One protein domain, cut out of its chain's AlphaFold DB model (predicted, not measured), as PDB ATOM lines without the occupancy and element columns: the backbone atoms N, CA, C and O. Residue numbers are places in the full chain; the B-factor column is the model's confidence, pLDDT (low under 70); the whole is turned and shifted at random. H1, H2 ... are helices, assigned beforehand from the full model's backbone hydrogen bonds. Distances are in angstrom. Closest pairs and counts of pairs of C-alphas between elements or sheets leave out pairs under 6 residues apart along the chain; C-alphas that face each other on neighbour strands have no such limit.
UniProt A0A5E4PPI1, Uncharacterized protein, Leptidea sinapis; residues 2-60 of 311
ATOM      1  N   SER A   2      45.410  16.782  -1.138       80.81
ATOM      2  CA  SER A   2      46.645  17.489  -0.761       80.81
ATOM      3  C   SER A   2      47.866  16.676  -1.212       80.81
ATOM      4  O   SER A   2      47.795  15.442  -1.250       80.81
ATOM      5  N   GLU A   3      48.963  17.338  -1.583       76.19
ATOM      6  CA  GLU A   3      50.181  16.663  -2.052       76.19
ATOM      7  C   GLU A   3      50.723  15.654  -1.032       76.19
ATOM      8  O   GLU A   3      51.162  14.563  -1.408       76.19
ATOM      9  N   ASP A   4      50.597  15.956   0.258       77.50
ATOM     10  CA  ASP A   4      51.044  15.079   1.341       77.50
ATOM     11  C   ASP A   4      50.264  13.763   1.378       77.50
ATOM     12  O   ASP A   4      50.846  12.680   1.502       77.50
ATOM     13  N   CYS A   5      48.947  13.820   1.159       79.31
ATOM     14  CA  CYS A   5      48.109  12.626   1.073       79.31
ATOM     15  C   CYS A   5      48.486  11.766  -0.142       79.31
ATOM     16  O   CYS A   5      48.508  10.536  -0.041       79.31
ATOM     17  N   LYS A   6      48.827  12.391  -1.282       78.56
ATOM     18  CA  LYS A   6      49.270  11.681  -2.499       78.56
ATOM     19  C   LYS A   6      50.607  10.963  -2.303       78.56
ATOM     20  O   LYS A   6      50.830   9.903  -2.893       78.56
ATOM     21  N   ARG A   7      51.505  11.531  -1.491       80.56
ATOM     22  CA  ARG A   7      52.790  10.912  -1.125       80.56
ATOM     23  C   ARG A   7      52.601   9.757  -0.153       80.56
ATOM     24  O   ARG A   7      53.205   8.708  -0.358       80.56
ATOM     25  N   HIS A   8      51.758   9.933   0.862       85.38
ATOM     26  CA  HIS A   8      51.493   8.907   1.869       85.38
ATOM     27  C   HIS A   8      50.866   7.646   1.254       85.38
ATOM     28  O   HIS A   8      51.378   6.544   1.421       85.38
ATOM     29  N   SER A   9      49.818   7.827   0.449       84.81
ATOM     30  CA  SER A   9      49.055   6.738  -0.183       84.81
ATOM     31  C   SER A   9      49.661   6.227  -1.498       84.81
ATOM     32  O   SER A   9      49.047   5.424  -2.201       84.81
ATOM     33  N   ARG A  10      50.879   6.649  -1.871       83.81
ATOM     34  CA  ARG A  10      51.469   6.355  -3.193       83.81
ATOM     35  C   ARG A  10      51.510   4.869  -3.553       83.81
ATOM     36  O   ARG A  10      51.220   4.500  -4.689       83.81
ATOM     37  N   LEU A  11      51.848   4.021  -2.582       85.44
ATOM     38  CA  LEU A  11      51.977   2.580  -2.780       85.44
ATOM     39  C   LEU A  11      50.604   1.929  -2.955       85.44
ATOM     40  O   LEU A  11      50.432   1.063  -3.814       85.44
ATOM     41  N   GLU A  12      49.627   2.378  -2.170       89.19
ATOM     42  CA  GLU A  12      48.239   1.922  -2.241       89.19
ATOM     43  C   GLU A  12      47.619   2.304  -3.583       89.19
ATOM     44  O   GLU A  12      47.033   1.464  -4.263       89.19
ATOM     45  N   ILE A  13      47.854   3.542  -4.021       89.06
ATOM     46  CA  ILE A  13      47.479   4.046  -5.340       89.06
ATOM     47  C   ILE A  13      48.127   3.206  -6.447       89.06
ATOM     48  O   ILE A  13      47.452   2.810  -7.396       89.06
ATOM     49  N   GLY A  14      49.421   2.894  -6.338       89.25
ATOM     50  CA  GLY A  14      50.116   2.046  -7.306       89.25
ATOM     51  C   GLY A  14      49.521   0.636  -7.391       89.25
ATOM     52  O   GLY A  14      49.319   0.104  -8.486       89.25
ATOM     53  N   TYR A  15      49.182   0.039  -6.245       90.25
ATOM     54  CA  TYR A  15      48.508  -1.258  -6.188       90.25
ATOM     55  C   TYR A  15      47.103  -1.205  -6.794       90.25
ATOM     56  O   TYR A  15      46.735  -2.076  -7.588       90.25
ATOM     57  N   PHE A  16      46.338  -0.166  -6.462       91.19
ATOM     58  CA  PHE A  16      45.010   0.070  -7.004       91.19
ATOM     59  C   PHE A  16      45.053   0.204  -8.529       91.19
ATOM     60  O   PHE A  16      44.371  -0.551  -9.224       91.19
ATOM     61  N   LEU A  17      45.920   1.074  -9.060       90.62
ATOM     62  CA  LEU A  17      46.097   1.257 -10.500       90.62
ATOM     63  C   LEU A  17      46.511  -0.047 -11.189       90.62
ATOM     64  O   LEU A  17      45.931  -0.392 -12.208       90.62
ATOM     65  N   SER A  18      47.432  -0.820 -10.609       90.19
ATOM     66  CA  SER A  18      47.844  -2.133 -11.137       90.19
ATOM     67  C   SER A  18      46.697  -3.149 -11.189       90.19
ATOM     68  O   SER A  18      46.595  -3.964 -12.107       90.19
ATOM     69  N   ARG A  19      45.785  -3.119 -10.211       90.44
ATOM     70  CA  ARG A  19      44.591  -3.973 -10.218       90.44
ATOM     71  C   ARG A  19      43.570  -3.496 -11.252       90.44
ATOM     72  O   ARG A  19      42.948  -4.326 -11.911       90.44
ATOM     73  N   MET A  20      43.411  -2.186 -11.405       91.88
ATOM     74  CA  MET A  20      42.508  -1.595 -12.387       91.88
ATOM     75  C   MET A  20      42.992  -1.822 -13.821       91.88
ATOM     76  O   MET A  20      42.187  -2.232 -14.654       91.88
ATOM     77  N   THR A  21      44.290  -1.660 -14.113       90.94
ATOM     78  CA  THR A  21      44.848  -1.880 -15.462       90.94
ATOM     79  C   THR A  21      44.637  -3.308 -15.937       90.94
ATOM     80  O   THR A  21      44.362  -3.532 -17.113       90.94
ATOM     81  N   ARG A  22      44.707  -4.280 -15.023       87.31
ATOM     82  CA  ARG A  22      44.437  -5.693 -15.318       87.31
ATOM     83  C   ARG A  22      42.972  -5.992 -15.614       87.31
ATOM     84  O   ARG A  22      42.710  -6.936 -16.348       87.31
ATOM     85  N   LYS A  23      42.037  -5.247 -15.015       90.00
ATOM     86  CA  LYS A  23      40.592  -5.472 -15.175       90.00
ATOM     87  C   LYS A  23      40.003  -4.704 -16.355       90.00
ATOM     88  O   LYS A  23      39.260  -5.281 -17.136       90.00
ATOM     89  N   PHE A  24      40.326  -3.421 -16.464       90.44
ATOM     90  CA  PHE A  24      39.660  -2.481 -17.371       90.44
ATOM     91  C   PHE A  24      40.553  -2.009 -18.525       90.44
ATOM     92  O   PHE A  24      40.080  -1.309 -19.419       90.44
ATOM     93  N   GLY A  25      41.836  -2.382 -18.518       89.31
ATOM     94  CA  GLY A  25      42.831  -1.871 -19.458       89.31
ATOM     95  C   GLY A  25      43.391  -0.505 -19.046       89.31
ATOM     96  O   GLY A  25      42.878   0.160 -18.151       89.31
ATOM     97  N   ALA A  26      44.494  -0.095 -19.674       88.62
ATOM     98  CA  ALA A  26      45.141   1.184 -19.368       88.62
ATOM     99  C   ALA A  26      44.453   2.374 -20.060       88.62
ATOM    100  O   ALA A  26      44.383   3.452 -19.482       88.62
ATOM    101  N   ASP A  27      43.917   2.173 -21.267       90.50
ATOM    102  CA  ASP A  27      43.387   3.264 -22.099       90.50
ATOM    103  C   ASP A  27      42.061   3.834 -21.561       90.50
ATOM    104  O   ASP A  27      41.743   5.001 -21.777       90.50
ATOM    105  N   THR A  28      41.283   3.026 -20.835       91.31
ATOM    106  CA  THR A  28      40.061   3.475 -20.150       91.31
ATOM    107  C   THR A  28      40.408   4.330 -18.933       91.31
ATOM    108  O   THR A  28      39.854   5.412 -18.759       91.31
ATOM    109  N   LEU A  29      41.379   3.883 -18.132       90.81
ATOM    110  CA  LEU A  29      41.842   4.585 -16.935       90.81
ATOM    111  C   LEU A  29      42.508   5.920 -17.261       90.81
ATOM    112  O   LEU A  29      42.340   6.872 -16.509       90.81
ATOM    113  N   GLU A  30      43.219   6.017 -18.384       90.94
ATOM    114  CA  GLU A  30      43.858   7.264 -18.819       90.94
ATOM    115  C   GLU A  30      42.837   8.384 -19.072       90.94
ATOM    116  O   GLU A  30      43.112   9.536 -18.758       90.94
ATOM    117  N   LYS A  31      41.631   8.046 -19.550       92.00
ATOM    118  CA  LYS A  31      40.540   9.011 -19.782       92.00
ATOM    119  C   LYS A  31      39.829   9.451 -18.498       92.00
ATOM    120  O   LYS A  31      39.229  10.519 -18.473       92.00
ATOM    121  N   LEU A  32      39.855   8.612 -17.461       90.38
ATOM    122  CA  LEU A  32      39.181   8.845 -16.177       90.38
ATOM    123  C   LEU A  32      40.045   9.645 -15.192       90.38
ATOM    124  O   LEU A  32      39.517  10.240 -14.254       90.38
ATOM    125  N   ILE A  33      41.370   9.634 -15.365       88.38
ATOM    126  CA  ILE A  33      42.293  10.366 -14.496       88.38
ATOM    127  C   ILE A  33      42.331  11.841 -14.928       88.38
ATOM    128  O   ILE A  33      42.567  12.120 -16.103       88.38
ATOM    129  N   PRO A  34      42.156  12.796 -13.995       89.56
ATOM    130  CA  PRO A  34      42.278  14.218 -14.303       89.56
ATOM    131  C   PRO A  34      43.637  14.563 -14.920       89.56
ATOM    132  O   PRO A  34      44.679  14.175 -14.390       89.56
ATOM    133  N   THR A  35      43.637  15.369 -15.984       85.25
ATOM    134  CA  THR A  35      44.863  15.826 -16.671       85.25
ATOM    135  C   THR A  35      45.775  16.671 -15.783       85.25
ATOM    136  O   THR A  35      46.978  16.714 -16.008       85.25
ATOM    137  N   GLN A  36      45.216  17.288 -14.740       85.19
ATOM    138  CA  GLN A  36      45.958  18.027 -13.716       85.19
ATOM    139  C   GLN A  36      46.887  17.128 -12.886       85.19
ATOM    140  O   GLN A  36      47.853  17.613 -12.303       85.19
ATOM    141  N   ASP A  37      46.603  15.823 -12.793       84.31
ATOM    142  CA  ASP A  37      47.412  14.886 -12.015       84.31
ATOM    143  C   ASP A  37      48.393  14.121 -12.910       84.31
ATOM    144  O   ASP A  37      48.247  12.927 -13.203       84.31
ATOM    145  N   GLU A  38      49.441  14.825 -13.338       85.88
ATOM    146  CA  GLU A  38      50.498  14.242 -14.166       85.88
ATOM    147  C   GLU A  38      51.193  13.052 -13.491       85.88
ATOM    148  O   GLU A  38      51.629  12.116 -14.167       85.88
ATOM    149  N   VAL A  39      51.294  13.058 -12.158       87.00
ATOM    150  CA  VAL A  39      51.934  11.984 -11.387       87.00
ATOM    151  C   VAL A  39      51.152  10.683 -11.554       87.00
ATOM    152  O   VAL A  39      51.740   9.629 -11.817       87.00
ATOM    153  N   MET A  40      49.824  10.751 -11.468       86.75
ATOM    154  CA  MET A  40      48.940   9.604 -11.673       86.75
ATOM    155  C   MET A  40      49.007   9.058 -13.103       86.75
ATOM    156  O   MET A  40      49.148   7.845 -13.291       86.75
ATOM    157  N   LEU A  41      48.990   9.934 -14.110       88.56
ATOM    158  CA  LEU A  41      49.107   9.542 -15.520       88.56
ATOM    159  C   LEU A  41      50.466   8.893 -15.829       88.56
ATOM    160  O   LEU A  41      50.547   7.858 -16.501       88.56
ATOM    161  N   ARG A  42      51.558   9.441 -15.283       88.56
ATOM    162  CA  ARG A  42      52.906   8.862 -15.415       88.56
ATOM    163  C   ARG A  42      52.996   7.487 -14.747       88.56
ATOM    164  O   ARG A  42      53.542   6.556 -15.349       88.56
ATOM    165  N   ARG A  43      52.425   7.322 -13.546       87.69
ATOM    166  CA  ARG A  43      52.331   6.018 -12.859       87.69
ATOM    167  C   ARG A  43      51.587   4.992 -13.706       87.69
ATOM    168  O   ARG A  43      52.101   3.891 -13.901       87.69
ATOM    169  N   LEU A  44      50.436   5.362 -14.267       90.81
ATOM    170  CA  LEU A  44      49.654   4.494 -15.150       90.81
ATOM    171  C   LEU A  44      50.477   4.027 -16.364       90.81
ATOM    172  O   LEU A  44      50.524   2.833 -16.663       90.81
ATOM    173  N   ARG A  45      51.208   4.940 -17.017       90.75
ATOM    174  CA  ARG A  45      52.088   4.618 -18.155       90.75
ATOM    175  C   ARG A  45      53.206   3.642 -17.772       90.75
ATOM    176  O   ARG A  45      53.542   2.747 -18.551       90.75
ATOM    177  N   ASN A  46      53.778   3.778 -16.578       89.31
ATOM    178  CA  ASN A  46      54.795   2.854 -16.073       89.31
ATOM    179  C   ASN A  46      54.212   1.476 -15.744       89.31
ATOM    180  O   ASN A  46      54.801   0.465 -16.127       89.31
ATOM    181  N   ILE A  47      53.036   1.421 -15.115       89.88
ATOM    182  CA  ILE A  47      52.319   0.166 -14.855       89.88
ATOM    183  C   ILE A  47      52.016  -0.549 -16.175       89.88
ATOM    184  O   ILE A  47      52.328  -1.731 -16.306       89.88
ATOM    185  N   ARG A  48      51.548   0.172 -17.202       90.00
ATOM    186  CA  ARG A  48      51.344  -0.367 -18.558       90.00
ATOM    187  C   ARG A  48      52.620  -0.993 -19.132       90.00
ATOM    188  O   ARG A  48      52.576  -2.101 -19.675       90.00
ATOM    189  N   LYS A  49      53.773  -0.325 -18.994       89.19
ATOM    190  CA  LYS A  49      55.081  -0.864 -19.421       89.19
ATOM    191  C   LYS A  49      55.462  -2.124 -18.636       89.19
ATOM    192  O   LYS A  49      55.939  -3.094 -19.227       89.19
ATOM    193  N   LEU A  50      55.250  -2.124 -17.319       85.50
ATOM    194  CA  LEU A  50      55.553  -3.262 -16.449       85.50
ATOM    195  C   LEU A  50      54.670  -4.473 -16.757       85.50
ATOM    196  O   LEU A  50      55.198  -5.578 -16.867       85.50
ATOM    197  N   ASP A  51      53.367  -4.278 -16.940       86.50
ATOM    198  CA  ASP A  51      52.434  -5.350 -17.286       86.50
ATOM    199  C   ASP A  51      52.746  -5.927 -18.674       86.50
ATOM    200  O   ASP A  51      52.829  -7.146 -18.821       86.50
ATOM    201  N   SER A  52      53.059  -5.078 -19.661       86.56
ATOM    202  CA  SER A  52      53.494  -5.526 -20.997       86.56
ATOM    203  C   SER A  52      54.775  -6.365 -20.933       86.56
ATOM    204  O   SER A  52      54.897  -7.401 -21.586       86.56
ATOM    205  N   ARG A  53      55.740  -5.960 -20.096       85.69
ATOM    206  CA  ARG A  53      56.973  -6.724 -19.869       85.69
ATOM    207  C   ARG A  53      56.699  -8.051 -19.163       85.69
ATOM    208  O   ARG A  53      57.271  -9.065 -19.552       85.69
ATOM    209  N   LYS A  54      55.837  -8.059 -18.142       86.56
ATOM    210  CA  LYS A  54      55.428  -9.282 -17.433       86.56
ATOM    211  C   LYS A  54      54.719 -10.255 -18.374       86.56
ATOM    212  O   LYS A  54      55.009 -11.445 -18.307       86.56
ATOM    213  N   LYS A  55      53.862  -9.756 -19.272       86.62
ATOM    214  CA  LYS A  55      53.194 -10.560 -20.302       86.62
ATOM    215  C   LYS A  55      54.209 -11.233 -21.231       86.62
ATOM    216  O   LYS A  55      54.201 -12.453 -21.316       86.62
ATOM    217  N   ARG A  56      55.168 -10.477 -21.781       86.44
ATOM    218  CA  ARG A  56      56.250 -11.028 -22.627       86.44
ATOM    219  C   ARG A  56      57.101 -12.086 -21.922       86.44
ATOM    220  O   ARG A  56      57.484 -13.071 -22.535       86.44
ATOM    221  N   ILE A  57      57.412 -11.886 -20.639       85.12
ATOM    222  CA  ILE A  57      58.166 -12.874 -19.848       85.12
ATOM    223  C   ILE A  57      57.330 -14.138 -19.631       85.12
ATOM    224  O   ILE A  57      57.856 -15.238 -19.750       85.12
ATOM    225  N   LYS A  58      56.036 -13.990 -19.323       85.62
ATOM    226  CA  LYS A  58      55.124 -15.121 -19.119       85.62
ATOM    227  C   LYS A  58      54.915 -15.923 -20.407       85.62
ATOM    228  O   LYS A  58      54.875 -17.142 -20.346       85.62
ATOM    229  N   GLU A  59      54.793 -15.254 -21.548       81.12
ATOM    230  CA  GLU A  59      54.676 -15.895 -22.865       81.12
ATOM    231  C   GLU A  59      55.985 -16.590 -23.263       81.12
ATOM    232  O   GLU A  59      55.964 -17.772 -23.578       81.12
ATOM    233  N   GLY A  60      57.139 -15.931 -23.106       76.25
ATOM    234  CA  GLY A  60      58.446 -16.546 -23.383       76.25
ATOM    235  C   GLY A  60      58.852 -17.678 -22.423       76.25
ATOM    236  O   GLY A  60      59.750 -18.452 -22.745       76.25
TER     237      GLY A  60
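This is residues 2 to 60 of the 311 residues of an uncharacterized protein of Leptidea sinapis (UniProt A0A5E4PPI1). One long helix, H4, is crossed near its middle by H2, while the short H3 folds side by side with the earlier part of H4 as a helical hairpin. Residues 52 to 60 of H4 stick out from this small body, and the short H1 sits at the beginning of H2, away from H3 and H4. The 59 printed residues have four named helices, H1, H2, H3 and H4 in chain order, and no named strand; the class is all helix. The whole is elongated, spanning 42 by 22 by 16 A, and only just compact, close to loose, with a radius of gyration of the C-alphas of 12.3 A.

H4, residues 38 to 60, is the longest helix at 33.1 A, from C-alpha 38 at (50.498, 14.242, -14.166) to C-alpha 60 at (58.446, -16.546, -23.383). H2, residues 10 to 24, is 20.5 A long. H3 takes residues 26 to 32, over 10.2 A. H1, residues 3 to 8, spans 8.8 A from C-alpha 3 at (50.181, 16.663, -2.052).

H4 touches H2 with its residues 43 to 48 alone, the closest C-alphas being those of Ser 18 and Ile 47, 6.3 A apart. Their lines stand at a steep tilt of 58 degrees, the same way. H4 touches H3 with its residues 41 to 48 alone, closest at the C-alphas of Ala 26 and Arg 48, 6.4 A apart; this hairpin has a shallow tilt of 17 degrees, opposite ways. H2 and H3 only just touch, with 3 pairs of C-alphas within 8 A, and only at the corner by their link; the closest C-alphas, of Thr 21 and Leu 29, are 7.3 A apart. H1 and H2 meet only through their link, and H1 is apart from H3 and H4. In H1, H2 and H4 every O i to N i+4 pair is within hydrogen-bond range; in H3, 2 of 3 are.

The C-alphas of Ser 2 and Gly 60, the two farthest apart, are 42.5 A apart. Without residues 52 to 60, which stand free, the body spans 28 by 20 by 16 A. The printed part has no cut, and its three links are tight. Mean pLDDT of the printed part is 87.1, and no printed residue is under 70.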